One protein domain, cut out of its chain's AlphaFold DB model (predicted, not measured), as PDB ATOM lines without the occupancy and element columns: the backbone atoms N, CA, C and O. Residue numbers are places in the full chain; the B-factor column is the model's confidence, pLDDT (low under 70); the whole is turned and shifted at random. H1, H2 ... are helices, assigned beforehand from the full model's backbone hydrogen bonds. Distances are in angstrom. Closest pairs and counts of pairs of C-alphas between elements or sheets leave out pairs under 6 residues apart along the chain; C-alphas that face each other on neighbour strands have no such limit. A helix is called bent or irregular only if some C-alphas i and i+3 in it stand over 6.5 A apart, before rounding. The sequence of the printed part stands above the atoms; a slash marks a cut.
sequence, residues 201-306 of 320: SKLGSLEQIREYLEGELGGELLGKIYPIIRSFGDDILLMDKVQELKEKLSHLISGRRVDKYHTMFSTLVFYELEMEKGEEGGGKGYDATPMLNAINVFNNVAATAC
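This is residues 201 to 306 of the 320 residues of the protein "Hypothetical protein" of Strombidium rassoulzadegani (UniProt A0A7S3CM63). One long kinked helix, H4, runs through the middle of a small helical body, with H1 packed along one side of it, H2 crossing it, and H3 folding back from H2 onto the first part of H4. After H4 the printed part turns back through H5, which runs loosely beside H4, and ends in the short H6; residues 300 to 306 stick out, as do residues 279 to 284 at the far end of H4. There are 106 residues printed, with six named helices in the order H1 to H6 and no named strand, and the class is all helix. The whole is compact, with a radius of gyration of the C-alphas of 14.2 A and spans of 40 by 38 by 24 A.

H4, residues 255 to 281, is the longest helix, 37.2 A from C-alpha 255 at (41.340, 12.333, 171.518) to C-alpha 281 at (76.339, 14.022, 159.049). It is irregular, with C-alphas 260 and 263 7.6 A apart, and has a kink of 56 degrees near residue 262. H2, residues 219 to 237, spans 23.3 A; it is irregular too, with C-alphas 231 and 234 9.1 A apart, and has a kink of 78 degrees near residue 231. H1, residues 206 to 217, spans 16.1 A and begins at C-alpha 206 at (63.781, 4.925, 171.468). H3 is residues 242 to 249, 10.3 A; H5 is residues 289 to 299, 15.6 A; H6 is residues 301 to 306, 9.1 A.

H4 is the hub, touching three helices. With residues 264 to 271 alone it touches H1, at a shallow tilt of 26 degrees, opposite ways; the closest C-alphas, of Leu 206 and Leu 268, are 6.4 A apart. H2, with residues 229 to 237 alone, touches H4 about perpendicular, at 73 degrees, the closest C-alphas being those of Arg 230 and Val 269, 5.7 A. H3 touches residues 255 to 262 of H4 alone, at 87 degrees, about perpendicular, with the C-alphas of Lys 246 and Gly 255 closest at 5.3 A. H2 and H3 form a helical hairpin at a shallow tilt of 29 degrees, with the C-alphas of Ile 236 and Val 242 closest at 6.7 A. H4 and H5 are close but not clearly touching; their closest C-alphas, of Thr 263 and Ile 295, are 7.5 A apart. H5 and H6 only just touch, only at the corner, with 3 pairs of C-alphas within 8 A, the closest being Val 297 and Thr 304 at 6.6 A. In H1, H3 and H5 every O i to N i+4 pair is within hydrogen-bond range, against 8 of 15 in H2, 20 of 23 in H4 and 1 of 2 in H6.

The two C-alphas farthest apart, those of Glu 220 and Cys 306, are 41.4 A apart. The printed part has no cut and no long link. Mean pLDDT of the printed part is 82.0; residues 201 to 204 and 278 to 306 are under 70.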
ATOM      1  N   SER A 201      62.629   8.808 183.030       56.66
ATOM      2  CA  SER A 201      63.960   8.234 183.230       56.66
ATOM      3  C   SER A 201      64.093   6.806 182.677       56.66
ATOM      4  O   SER A 201      65.197   6.396 182.328       56.66
ATOM      5  N   LYS A 202      62.984   6.060 182.557       56.50
ATOM      6  CA  LYS A 202      62.917   4.717 181.949       56.50
ATOM      7  C   LYS A 202      62.628   4.738 180.447       56.50
ATOM      8  O   LYS A 202      62.499   3.675 179.856       56.50
ATOM      9  N   LEU A 203      62.525   5.919 179.841       61.22
ATOM     10  CA  LEU A 203      62.372   6.116 178.397       61.22
ATOM     11  C   LEU A 203      63.677   6.607 177.770       61.22
ATOM     12  O   LEU A 203      63.676   7.360 176.801       61.22
ATOM     13  N   GLY A 204      64.806   6.222 178.367       66.00
ATOM     14  CA  GLY A 204      66.122   6.682 177.937       66.00
ATOM     15  C   GLY A 204      66.491   6.222 176.524       66.00
ATOM     16  O   GLY A 204      67.413   6.790 175.941       66.00
ATOM     17  N   SER A 205      65.787   5.226 175.970       80.81
ATOM     18  CA  SER A 205      65.981   4.757 174.598       80.81
ATOM     19  C   SER A 205      64.697   4.784 173.764       80.81
ATOM     20  O   SER A 205      63.581   4.638 174.272       80.81
ATOM     21  N   LEU A 206      64.869   4.942 172.449       84.94
ATOM     22  CA  LEU A 206      63.781   4.925 171.468       84.94
ATOM     23  C   LEU A 206      63.023   3.590 171.493       84.94
ATOM     24  O   LEU A 206      61.796   3.565 171.383       84.94
ATOM     25  N   GLU A 207      63.737   2.482 171.694       88.44
ATOM     26  CA  GLU A 207      63.155   1.143 171.795       88.44
ATOM     27  C   GLU A 207      62.229   1.029 173.005       88.44
ATOM     28  O   GLU A 207      61.145   0.473 172.872       88.44
ATOM     29  N   GLN A 208      62.600   1.615 174.150       89.50
ATOM     30  CA  GLN A 208      61.765   1.605 175.356       89.50
ATOM     31  C   GLN A 208      60.470   2.397 175.162       89.50
ATOM     32  O   GLN A 208      59.404   1.950 175.583       89.50
ATOM     33  N   ILE A 209      60.538   3.553 174.492       90.50
ATOM     34  CA  ILE A 209      59.341   4.342 174.156       90.50
ATOM     35  C   ILE A 209      58.432   3.538 173.227       90.50
ATOM     36  O   ILE A 209      57.217   3.489 173.433       90.50
ATOM     37  N   ARG A 210      59.015   2.889 172.216       92.56
ATOM     38  CA  ARG A 210      58.264   2.070 171.265       92.56
ATOM     39  C   ARG A 210      57.620   0.864 171.945       92.56
ATOM     40  O   ARG A 210      56.435   0.642 171.730       92.56
ATOM     41  N   GLU A 211      58.360   0.146 172.786       94.00
ATOM     42  CA  GLU A 211      57.866  -0.997 173.562       94.00
ATOM     43  C   GLU A 211      56.733  -0.579 174.507       94.00
ATOM     44  O   GLU A 211      55.693  -1.235 174.566       94.00
ATOM     45  N   TYR A 212      56.882   0.559 175.189       93.56
ATOM     46  CA  TYR A 212      55.838   1.108 176.052       93.56
ATOM     47  C   TYR A 212      54.559   1.439 175.268       93.56
ATOM     48  O   TYR A 212      53.459   1.030 175.651       93.56
ATOM     49  N   LEU A 213      54.695   2.146 174.141       94.31
ATOM     50  CA  LEU A 213      53.563   2.474 173.274       94.31
ATOM     51  C   LEU A 213      52.926   1.218 172.671       94.31
ATOM     52  O   LEU A 213      51.704   1.160 172.547       94.31
ATOM     53  N   GLU A 214      53.723   0.213 172.327       95.88
ATOM     54  CA  GLU A 214      53.248  -1.071 171.821       95.88
ATOM     55  C   GLU A 214      52.482  -1.859 172.891       95.88
ATOM     56  O   GLU A 214      51.436  -2.430 172.580       95.88
ATOM     57  N   GLY A 215      52.914  -1.819 174.154       96.00
ATOM     58  CA  GLY A 215      52.184  -2.418 175.274       96.00
ATOM     59  C   GLY A 215      50.838  -1.740 175.559       96.00
ATOM     60  O   GLY A 215      49.849  -2.411 175.851       96.00
ATOM     61  N   GLU A 216      50.773  -0.413 175.435       94.38
ATOM     62  CA  GLU A 216      49.562   0.367 175.728       94.38
ATOM     63  C   GLU A 216      48.560   0.417 174.558       94.38
ATOM     64  O   GLU A 216      47.339   0.405 174.762       94.38
ATOM     65  N   LEU A 217      49.047   0.545 173.322       94.88
ATOM     66  CA  LEU A 217      48.222   0.713 172.117       94.88
ATOM     67  C   LEU A 217      48.048  -0.593 171.339       94.88
ATOM     68  O   LEU A 217      47.050  -0.734 170.635       94.88
ATOM     69  N   GLY A 218      48.983  -1.531 171.467       96.94
ATOM     70  CA  GLY A 218      49.114  -2.693 170.596       96.94
ATOM     71  C   GLY A 218      49.920  -2.376 169.333       96.94
ATOM     72  O   GLY A 218      49.779  -1.303 168.736       96.94
ATOM     73  N   GLY A 219      50.735  -3.334 168.884       96.06
ATOM     74  CA  GLY A 219      51.619  -3.170 167.723       96.06
ATOM     75  C   GLY A 219      50.878  -2.854 166.418       96.06
ATOM     76  O   GLY A 219      51.323  -2.012 165.640       96.06
ATOM     77  N   GLU A 220      49.699  -3.445 166.195       97.00
ATOM     78  CA  GLU A 220      48.892  -3.196 164.988       97.00
ATOM     79  C   GLU A 220      48.375  -1.754 164.896       97.00
ATOM     80  O   GLU A 220      48.361  -1.153 163.818       97.00
ATOM     81  N   LEU A 221      47.926  -1.194 166.024       96.75
ATOM     82  CA  LEU A 221      47.460   0.190 166.089       96.75
ATOM     83  C   LEU A 221      48.638   1.149 165.987       96.75
ATOM     84  O   LEU A 221      48.569   2.105 165.214       96.75
ATOM     85  N   LEU A 222      49.731   0.865 166.700       96.25
ATOM     86  CA  LEU A 222      50.945   1.670 166.633       96.25
ATOM     87  C   LEU A 222      51.483   1.736 165.198       96.25
ATOM     88  O   LEU A 222      51.778   2.827 164.721       96.25
ATOM     89  N   GLY A 223      51.500   0.617 164.470       96.75
ATOM     90  CA  GLY A 223      51.910   0.577 163.063       96.75
ATOM     91  C   GLY A 223      51.068   1.463 162.134       96.75
ATOM     92  O   GLY A 223      51.588   1.978 161.149       96.75
ATOM     93  N   LYS A 224      49.787   1.696 162.457       97.88
ATOM     94  CA  LYS A 224      48.906   2.613 161.704       97.88
ATOM     95  C   LYS A 224      49.064   4.072 162.129       97.88
ATOM     96  O   LYS A 224      48.977   4.962 161.287       97.88
ATOM     97  N   ILE A 225      49.278   4.319 163.420       97.25
ATOM     98  CA  ILE A 225      49.451   5.666 163.985       97.25
ATOM     99  C   ILE A 225      50.801   6.252 163.567       97.25
ATOM    100  O   ILE A 225      50.881   7.434 163.235       97.25
ATOM    101  N   TYR A 226      51.843   5.423 163.543       96.06
ATOM    102  CA  TYR A 226      53.222   5.825 163.285       96.06
ATOM    103  C   TYR A 226      53.430   6.673 162.019       96.06
ATOM    104  O   TYR A 226      53.955   7.779 162.136       96.06
ATOM    105  N   PRO A 227      52.986   6.256 160.814       97.38
ATOM    106  CA  PRO A 227      53.154   7.077 159.614       97.38
ATOM    107  C   PRO A 227      52.429   8.427 159.710       97.38
ATOM    108  O   PRO A 227      52.887   9.408 159.129       97.38
ATOM    109  N   ILE A 228      51.326   8.504 160.466       97.25
ATOM    110  CA  ILE A 228      50.579   9.749 160.668       97.25
ATOM    111  C   ILE A 228      51.382  10.690 161.566       97.25
ATOM    112  O   ILE A 228      51.642  11.815 161.152       97.25
ATOM    113  N   ILE A 229      51.819  10.240 162.748       96.25
ATOM    114  CA  ILE A 229      52.613  11.084 163.663       96.25
ATOM    115  C   ILE A 229      53.943  11.503 163.025       96.25
ATOM    116  O   ILE A 229      54.336  12.659 163.139       96.25
ATOM    117  N   ARG A 230      54.583  10.612 162.256       95.44
ATOM    118  CA  ARG A 230      55.821  10.913 161.535       95.44
ATOM    119  C   ARG A 230      55.613  11.966 160.445       95.44
ATOM    120  O   ARG A 230      56.481  12.805 160.243       95.44
ATOM    121  N   SER A 231      54.450  11.977 159.784       96.06
ATOM    122  CA  SER A 231      54.119  13.002 158.780       96.06
ATOM    123  C   SER A 231      53.943  14.412 159.355       96.06
ATOM    124  O   SER A 231      54.038  15.373 158.597       96.06
ATOM    125  N   PHE A 232      53.705  14.551 160.668       95.31
ATOM    126  CA  PHE A 232      53.714  15.858 161.335       95.31
ATOM    127  C   PHE A 232      55.136  16.382 161.558       95.31
ATOM    128  O   PHE A 232      55.338  17.592 161.557       95.31
ATOM    129  N   GLY A 233      56.124  15.501 161.736       92.94
ATOM    130  CA  GLY A 233      57.498  15.904 162.027       92.94
ATOM    131  C   GLY A 233      57.574  16.838 163.238       92.94
ATOM    132  O   GLY A 233      57.024  16.520 164.288       92.94
ATOM    133  N   ASP A 234      58.202  18.003 163.073       89.88
ATOM    134  CA  ASP A 234      58.385  18.997 164.141       89.88
ATOM    135  C   ASP A 234      57.068  19.658 164.596       89.88
ATOM    136  O   ASP A 234      56.956  20.069 165.754       89.88
ATOM    137  N   ASP A 235      56.042  19.710 163.732       94.06
ATOM    138  CA  ASP A 235      54.739  20.310 164.062       94.06
ATOM    139  C   ASP A 235      54.052  19.581 165.221       94.06
ATOM    140  O   ASP A 235      53.206  20.159 165.903       94.06
ATOM    141  N   ILE A 236      54.429  18.323 165.489       93.88
ATOM    142  CA  ILE A 236      53.888  17.552 166.608       93.88
ATOM    143  C   ILE A 236      54.183  18.210 167.961       93.88
ATOM    144  O   ILE A 236      53.417  18.021 168.900       93.88
ATOM    145  N   LEU A 237      55.248  19.012 168.069       89.81
ATOM    146  CA  LEU A 237      55.623  19.705 169.305       89.81
ATOM    147  C   LEU A 237      54.745  20.933 169.588       89.81
ATOM    148  O   LEU A 237      54.741  21.445 170.711       89.81
ATOM    149  N   LEU A 238      54.011  21.421 168.587       90.31
ATOM    150  CA  LEU A 238      53.239  22.650 168.686       90.31
ATOM    151  C   LEU A 238      51.831  22.369 169.233       90.31
ATOM    152  O   LEU A 238      51.069  21.572 168.687       90.31
ATOM    153  N   MET A 239      51.460  23.044 170.326       89.31
ATOM    154  CA  MET A 239      50.177  22.829 171.017       89.31
ATOM    155  C   MET A 239      48.948  23.168 170.158       89.31
ATOM    156  O   MET A 239      47.895  22.554 170.311       89.31
ATOM    157  N   ASP A 240      49.068  24.128 169.245       93.00
ATOM    158  CA  ASP A 240      48.024  24.499 168.283       93.00
ATOM    159  C   ASP A 240      47.795  23.412 167.218       93.00
ATOM    160  O   ASP A 240      46.674  23.233 166.738       93.00
ATOM    161  N   LYS A 241      48.830  22.625 166.907       95.56
ATOM    162  CA  LYS A 241      48.766  21.487 165.979       95.56
ATOM    163  C   LYS A 241      48.232  20.201 166.603       95.56
ATOM    164  O   LYS A 241      47.807  19.302 165.875       95.56
ATOM    165  N   VAL A 242      48.151  20.120 167.933       92.94
ATOM    166  CA  VAL A 242      47.611  18.943 168.641       92.94
ATOM    167  C   VAL A 242      46.161  18.658 168.244       92.94
ATOM    168  O   VAL A 242      45.768  17.496 168.126       92.94
ATOM    169  N   GLN A 243      45.356  19.690 167.988       96.81
ATOM    170  CA  GLN A 243      43.966  19.498 167.570       96.81
ATOM    171  C   GLN A 243      43.869  18.867 166.171       96.81
ATOM    172  O   GLN A 243      43.084  17.941 165.971       96.81
ATOM    173  N   GLU A 244      44.721  19.289 165.235       97.75
ATOM    174  CA  GLU A 244      44.811  18.690 163.896       97.75
ATOM    175  C   GLU A 244      45.258  17.219 163.979       97.75
ATOM    176  O   GLU A 244      44.737  16.346 163.276       97.75
ATOM    177  N   LEU A 245      46.193  16.917 164.890       96.50
ATOM    178  CA  LEU A 245      46.626  15.549 165.161       96.50
ATOM    179  C   LEU A 245      45.477  14.683 165.695       96.50
ATOM    180  O   LEU A 245      45.292  13.555 165.232       96.50
ATOM    181  N   LYS A 246      44.671  15.209 166.629       97.31
ATOM    182  CA  LYS A 246      43.479  14.516 167.147       97.31
ATOM    183  C   LYS A 246      42.476  14.206 166.050       97.31
ATOM    184  O   LYS A 246      41.916  13.114 166.046       97.31
ATOM    185  N   GLU A 247      42.251  15.138 165.132       97.94
ATOM    186  CA  GLU A 247      41.332  14.938 164.012       97.94
ATOM    187  C   GLU A 247      41.822  13.825 163.083       97.94
ATOM    188  O   GLU A 247      41.061  12.899 162.790       97.94
ATOM    189  N   LYS A 248      43.109  13.832 162.709       97.62
ATOM    190  CA  LYS A 248      43.696  12.775 161.864       97.62
ATOM    191  C   LYS A 248      43.717  11.406 162.549       97.62
ATOM    192  O   LYS A 248      43.506  10.390 161.889       97.62
ATOM    193  N   LEU A 249      43.940  11.365 163.864       97.00
ATOM    194  CA  LEU A 249      43.961  10.123 164.642       97.00
ATOM    195  C   LEU A 249      42.583   9.681 165.152       97.00
ATOM    196  O   LEU A 249      42.477   8.582 165.696       97.00
ATOM    197  N   SER A 250      41.528  10.476 164.939       97.44
ATOM    198  CA  SER A 250      40.187  10.244 165.500       97.44
ATOM    199  C   SER A 250      39.569   8.894 165.118       97.44
ATOM    200  O   SER A 250      38.797   8.323 165.886       97.44
ATOM    201  N   HIS A 251      39.933   8.354 163.951       97.31
ATOM    202  CA  HIS A 251      39.475   7.048 163.473       97.31
ATOM    203  C   HIS A 251      40.218   5.859 164.102       97.31
ATOM    204  O   HIS A 251      39.749   4.727 163.998       97.31
ATOM    205  N   LEU A 252      41.380   6.095 164.719       97.44
ATOM    206  CA  LEU A 252      42.250   5.054 165.273       97.44
ATOM    207  C   LEU A 252      42.231   5.049 166.802       97.44
ATOM    208  O   LEU A 252      42.161   3.985 167.414       97.44
ATOM    209  N   ILE A 253      42.299   6.231 167.420       97.00
ATOM    210  CA  ILE A 253      42.330   6.400 168.873       97.00
ATOM    211  C   ILE A 253      41.492   7.603 169.303       97.00
ATOM    212  O   ILE A 253      41.295   8.561 168.561       97.00
ATOM    213  N   SER A 254      40.990   7.564 170.537       97.62
ATOM    214  CA  SER A 254      40.229   8.684 171.086       97.62
ATOM    215  C   SER A 254      41.135   9.883 171.372       97.62
ATOM    216  O   SER A 254      42.290   9.724 171.766       97.62
ATOM    217  N   GLY A 255      40.588  11.099 171.258       94.69
ATOM    218  CA  GLY A 255      41.340  12.333 171.518       94.69
ATOM    219  C   GLY A 255      41.986  12.383 172.909       94.69
ATOM    220  O   GLY A 255      43.111  12.846 173.033       94.69
ATOM    221  N   ARG A 256      41.346  11.801 173.936       94.88
ATOM    222  CA  ARG A 256      41.931  11.688 175.288       94.88
ATOM    223  C   ARG A 256      43.197  10.829 175.319       94.88
ATOM    224  O   ARG A 256      44.110  11.113 176.083       94.88
ATOM    225  N   ARG A 257      43.254   9.766 174.506       95.62
ATOM    226  CA  ARG A 257      44.469   8.947 174.371       95.62
ATOM    227  C   ARG A 257      45.547   9.704 173.605       95.62
ATOM    228  O   ARG A 257      46.706   9.602 173.982       95.62
ATOM    229  N   VAL A 258      45.173  10.480 172.585       95.81
ATOM    230  CA  VAL A 258      46.119  11.364 171.880       95.81
ATOM    231  C   VAL A 258      46.760  12.336 172.868       95.81
ATOM    232  O   VAL A 258      47.977  12.428 172.876       95.81
ATOM    233  N   ASP A 259      45.975  12.976 173.740       93.75
ATOM    234  CA  ASP A 259      46.502  13.865 174.787       93.75
ATOM    235  C   ASP A 259      47.459  13.136 175.735       93.75
ATOM    236  O   ASP A 259      48.571  13.599 175.968       93.75
ATOM    237  N   LYS A 260      47.056  11.958 176.233       94.06
ATOM    238  CA  LYS A 260      47.873  11.147 177.149       94.06
ATOM    239  C   LYS A 260      49.234  10.780 176.547       94.06
ATOM    240  O   LYS A 260      50.240  10.808 177.247       94.06
ATOM    241  N   TYR A 261      49.269  10.400 175.270       95.00
ATOM    242  CA  TYR A 261      50.492   9.928 174.612       95.00
ATOM    243  C   TYR A 261      51.180  10.999 173.758       95.00
ATOM    244  O   TYR A 261      52.174  10.692 173.106       95.00
ATOM    245  N   HIS A 262      50.695  12.244 173.753       93.62
ATOM    246  CA  HIS A 262      51.224  13.317 172.906       93.62
ATOM    247  C   HIS A 262      52.725  13.536 173.127       93.62
ATOM    248  O   HIS A 262      53.495  13.540 172.164       93.62
ATOM    249  N   THR A 263      53.154  13.601 174.389       91.12
ATOM    250  CA  THR A 263      54.569  13.725 174.754       91.12
ATOM    251  C   THR A 263      55.389  12.539 174.239       91.12
ATOM    252  O   THR A 263      56.468  12.730 173.681       91.12
ATOM    253  N   MET A 264      54.866  11.314 174.347       93.19
ATOM    254  CA  MET A 264      55.548  10.100 173.877       93.19
ATOM    255  C   MET A 264      55.676  10.066 172.354       93.19
ATOM    256  O   MET A 264      56.750   9.768 171.837       93.19
ATOM    257  N   PHE A 265      54.604  10.404 171.631       95.06
ATOM    258  CA  PHE A 265      54.625  10.490 170.170       95.06
ATOM    259  C   PHE A 265      55.608  11.552 169.693       95.06
ATOM    260  O   PHE A 265      56.398  11.289 168.792       95.06
ATOM    261  N   SER A 266      55.598  12.719 170.338       92.75
ATOM    262  CA  SER A 266      56.534  13.800 170.040       92.75
ATOM    263  C   SER A 266      57.979  13.367 170.260       92.75
ATOM    264  O   SER A 266      58.840  13.613 169.421       92.75
ATOM    265  N   THR A 267      58.227  12.662 171.367       90.44
ATOM    266  CA  THR A 267      59.552  12.134 171.685       90.44
ATOM    267  C   THR A 267      60.004  11.136 170.620       90.44
ATOM    268  O   THR A 267      61.085  11.278 170.060       90.44
ATOM    269  N   LEU A 268      59.147  10.173 170.277       92.25
ATOM    270  CA  LEU A 268      59.439   9.136 169.288       92.25
ATOM    271  C   LEU A 268      59.801   9.716 167.911       92.25
ATOM    272  O   LEU A 268      60.822   9.335 167.343       92.25
ATOM    273  N   VAL A 269      58.989  10.649 167.401       92.81
ATOM    274  CA  VAL A 269      59.205  11.285 166.087       92.81
ATOM    275  C   VAL A 269      60.515  12.068 166.065       92.81
ATOM    276  O   VAL A 269      61.269  11.992 165.100       92.81
ATOM    277  N   PHE A 270      60.816  12.796 167.135       88.44
ATOM    278  CA  PHE A 270      62.012  13.626 167.191       88.44
ATOM    279  C   PHE A 270      63.303  12.798 167.255       88.44
ATOM    280  O   PHE A 270      64.226  13.074 166.491       88.44
ATOM    281  N   TYR A 271      63.345  11.739 168.077       87.44
ATOM    282  CA  TYR A 271      64.491  10.818 168.097       87.44
ATOM    283  C   TYR A 271      64.740  10.201 166.715       87.44
ATOM    284  O   TYR A 271      65.885  10.094 166.283       87.44
ATOM    285  N   GLU A 272      63.681   9.804 166.008       86.56
ATOM    286  CA  GLU A 272      63.809   9.231 164.668       86.56
ATOM    287  C   GLU A 272      64.373  10.252 163.665       86.56
ATOM    288  O   GLU A 272      65.337   9.951 162.962       86.56
ATOM    289  N   LEU A 273      63.840  11.478 163.651       85.81
ATOM    290  CA  LEU A 273      64.317  12.552 162.771       85.81
ATOM    291  C   LEU A 273      65.772  12.951 163.049       85.81
ATOM    292  O   LEU A 273      66.511  13.311 162.131       85.81
ATOM    293  N   GLU A 274      66.204  12.917 164.307       79.12
ATOM    294  CA  GLU A 274      67.592  13.212 164.662       79.12
ATOM    295  C   GLU A 274      68.550  12.080 164.316       79.12
ATOM    296  O   GLU A 274      69.672  12.361 163.880       79.12
ATOM    297  N   MET A 275      68.122  10.819 164.442       77.75
ATOM    298  CA  MET A 275      68.914   9.693 163.943       77.75
ATOM    299  C   MET A 275      69.109   9.785 162.426       77.75
ATOM    300  O   MET A 275      70.236   9.615 161.961       77.75
ATOM    301  N   GLU A 276      68.071  10.159 161.670       78.94
ATOM    302  CA  GLU A 276      68.184  10.379 160.219       78.94
ATOM    303  C   GLU A 276      69.187  11.496 159.881       78.94
ATOM    304  O   GLU A 276      70.048  11.324 159.017       78.94
ATOM    305  N   LYS A 277      69.165  12.615 160.620       75.25
ATOM    306  CA  LYS A 277      70.154  13.700 160.453       75.25
ATOM    307  C   LYS A 277      71.583  13.264 160.810       75.25
ATOM    308  O   LYS A 277      72.548  13.757 160.222       75.25
ATOM    309  N   GLY A 278      71.734  12.368 161.786       65.62
ATOM    310  CA  GLY A 278      73.028  11.854 162.240       65.62
ATOM    311  C   GLY A 278      73.710  10.917 161.240       65.62
ATOM    312  O   GLY A 278      74.941  10.945 161.121       65.62
ATOM    313  N   GLU A 279      72.933  10.129 160.493       62.12
ATOM    314  CA  GLU A 279      73.461   9.222 159.463       62.12
ATOM    315  C   GLU A 279      74.048   9.977 158.263       62.12
ATOM    316  O   GLU A 279      75.092   9.585 157.737       62.12
ATOM    317  N   GLU A 280      73.459  11.113 157.885       59.38
ATOM    318  CA  GLU A 280      73.976  11.950 156.792       59.38
ATOM    319  C   GLU A 280      75.198  12.797 157.207       59.38
ATOM    320  O   GLU A 280      76.014  13.185 156.366       59.38
ATOM    321  N   GLY A 281      75.361  13.067 158.509       55.06
ATOM    322  CA  GLY A 281      76.339  14.022 159.049       55.06
ATOM    323  C   GLY A 281      77.673  13.451 159.548       55.06
ATOM    324  O   GLY A 281      78.535  14.221 159.974       55.06
ATOM    325  N   GLY A 282      77.884  12.134 159.514       46.53
ATOM    326  CA  GLY A 282      79.151  11.529 159.935       46.53
ATOM    327  C   GLY A 282      79.385  11.548 161.454       46.53
ATOM    328  O   GLY A 282      80.241  12.270 161.964       46.53
ATOM    329  N   GLY A 283      78.692  10.661 162.170       44.28
ATOM    330  CA  GLY A 283      79.299   9.892 163.264       44.28
ATOM    331  C   GLY A 283      79.639  10.626 164.565       44.28
ATOM    332  O   GLY A 283      80.667  10.329 165.176       44.28
ATOM    333  N   LYS A 284      78.783  11.529 165.044       54.06
ATOM    334  CA  LYS A 284      78.752  11.860 166.476       54.06
ATOM    335  C   LYS A 284      77.443  11.342 167.047       54.06
ATOM    336  O   LYS A 284      76.387  11.817 166.653       54.06
ATOM    337  N   GLY A 285      77.540  10.333 167.915       56.09
ATOM    338  CA  GLY A 285      76.392   9.768 168.620       56.09
ATOM    339  C   GLY A 285      75.564  10.887 169.238       56.09
ATOM    340  O   GLY A 285      76.115  11.785 169.878       56.09
ATOM    341  N   TYR A 286      74.269  10.862 168.955       61.22
ATOM    342  CA  TYR A 286      73.340  11.877 169.406       61.22
ATOM    343  C   TYR A 286      73.210  11.833 170.936       61.22
ATOM    344  O   TYR A 286      73.005  10.768 171.519       61.22
ATOM    345  N   ASP A 287      73.366  12.989 171.580       64.25
ATOM    346  CA  ASP A 287      73.092  13.158 173.004       64.25
ATOM    347  C   ASP A 287      71.648  13.641 173.156       64.25
ATOM    348  O   ASP A 287      71.350  14.791 172.844       64.25
ATOM    349  N   ALA A 288      70.766  12.762 173.632       62.66
ATOM    350  CA  ALA A 288      69.348  13.054 173.841       62.66
ATOM    351  C   ALA A 288      69.045  13.805 175.147       62.66
ATOM    352  O   ALA A 288      67.910  14.215 175.406       62.66
ATOM    353  N   THR A 289      70.065  14.017 175.983       67.62
ATOM    354  CA  THR A 289      69.952  14.728 177.260       67.62
ATOM    355  C   THR A 289      69.289  16.114 177.162       67.62
ATOM    356  O   THR A 289      68.410  16.394 177.981       67.62
ATOM    357  N   PRO A 290      69.632  17.016 176.213       66.06
ATOM    358  CA  PRO A 290      68.994  18.332 176.128       66.06
ATOM    359  C   PRO A 290      67.502  18.255 175.778       66.06
ATOM    360  O   PRO A 290      66.722  19.065 176.278       66.06
ATOM    361  N   MET A 291      67.088  17.264 174.989       67.06
ATOM    362  CA  MET A 291      65.690  17.060 174.612       67.06
ATOM    363  C   MET A 291      64.870  16.453 175.758       67.06
ATOM    364  O   MET A 291      63.807  16.979 176.090       67.06
ATOM    365  N   LEU A 292      65.382  15.414 176.425       66.69
ATOM    366  CA  LEU A 292      64.748  14.860 177.631       66.69
ATOM    367  C   LEU A 292      64.610  15.932 178.724       66.69
ATOM    368  O   LEU A 292      63.587  16.009 179.406       66.69
ATOM    369  N   ASN A 293      65.602  16.821 178.842       66.81
ATOM    370  CA  ASN A 293      65.512  17.985 179.718       66.81
ATOM    371  C   ASN A 293      64.409  18.959 179.282       66.81
ATOM    372  O   ASN A 293      63.671  19.437 180.139       66.81
ATOM    373  N   ALA A 294      64.250  19.234 177.983       64.88
ATOM    374  CA  ALA A 294      63.169  20.084 177.484       64.88
ATOM    375  C   ALA A 294      61.782  19.475 177.761       64.88
ATOM    376  O   ALA A 294      60.894  20.170 178.252       64.88
ATOM    377  N   ILE A 295      61.606  18.170 177.541       65.12
ATOM    378  CA  ILE A 295      60.349  17.455 177.825       65.12
ATOM    379  C   ILE A 295      60.005  17.497 179.318       65.12
ATOM    380  O   ILE A 295      58.858  17.772 179.684       65.12
ATOM    381  N   ASN A 296      60.998  17.305 180.191       64.62
ATOM    382  CA  ASN A 296      60.810  17.444 181.636       64.62
ATOM    383  C   ASN A 296      60.364  18.860 182.037       64.62
ATOM    384  O   ASN A 296      59.611  19.018 182.999       64.62
ATOM    385  N   VAL A 297      60.786  19.893 181.298       60.59
ATOM    386  CA  VAL A 297      60.322  21.273 181.515       60.59
ATOM    387  C   VAL A 297      58.860  21.446 181.084       60.59
ATOM    388  O   VAL A 297      58.096  22.078 181.815       60.59
ATOM    389  N   PHE A 298      58.434  20.842 179.969       58.47
ATOM    390  CA  PHE A 298      57.049  20.943 179.481       58.47
ATOM    391  C   PHE A 298      56.027  20.214 180.362       58.47
ATOM    392  O   PHE A 298      54.948  20.755 180.606       58.47
ATOM    393  N   ASN A 299      56.366  19.038 180.902       55.50
ATOM    394  CA  ASN A 299      55.463  18.306 181.803       55.50
ATOM    395  C   ASN A 299      55.298  19.000 183.163       55.50
ATOM    396  O   ASN A 299      54.278  18.851 183.835       55.50
ATOM    397  N   ASN A 300      56.265  19.832 183.551       52.75
ATOM    398  CA  ASN A 300      56.174  20.651 184.746       52.75
ATOM    399  C   ASN A 300      55.596  22.033 184.392       52.75
ATOM    400  O   ASN A 300      56.276  23.063 184.439       52.75
ATOM    401  N   VAL A 301      54.307  22.071 184.037       49.22
ATOM    402  CA  VAL A 301      53.573  23.319 183.731       49.22
ATOM    403  C   VAL A 301      53.693  24.332 184.887       49.22
ATOM    404  O   VAL A 301      53.787  25.540 184.659       49.22
ATOM    405  N   ALA A 302      53.807  23.849 186.132       49.66
ATOM    406  CA  ALA A 302      54.063  24.676 187.313       49.66
ATOM    407  C   ALA A 302      55.463  25.334 187.318       49.66
ATOM    408  O   ALA A 302      55.603  26.478 187.761       49.66
ATOM    409  N   ALA A 303      56.493  24.662 186.791       45.59
ATOM    410  CA  ALA A 303      57.839  25.224 186.654       45.59
ATOM    411  C   ALA A 303      57.935  26.223 185.485       45.59
ATOM    412  O   ALA A 303      58.582  27.267 185.612       45.59
ATOM    413  N   THR A 304      57.230  25.960 184.381       43.84
ATOM    414  CA  THR A 304      57.216  26.841 183.199       43.84
ATOM    415  C   THR A 304      56.528  28.186 183.484       43.84
ATOM    416  O   THR A 304      56.963  29.230 182.992       43.84
ATOM    417  N   ALA A 305      55.543  28.217 184.389       41.69
ATOM    418  CA  ALA A 305      54.920  29.461 184.853       41.69
ATOM    419  C   ALA A 305      55.859  30.370 185.685       41.69
ATOM    420  O   ALA A 305      55.601  31.570 185.812       41.69
ATOM    421  N   CYS A 306      56.965  29.845 186.232       41.66
ATOM    422  CA  CYS A 306      57.893  30.625 187.061       41.66
ATOM    423  C   CYS A 306      58.996  31.346 186.264       41.66
ATOM    424  O   CYS A 306      59.577  32.309 186.774       41.66
TER     425      CYS A 306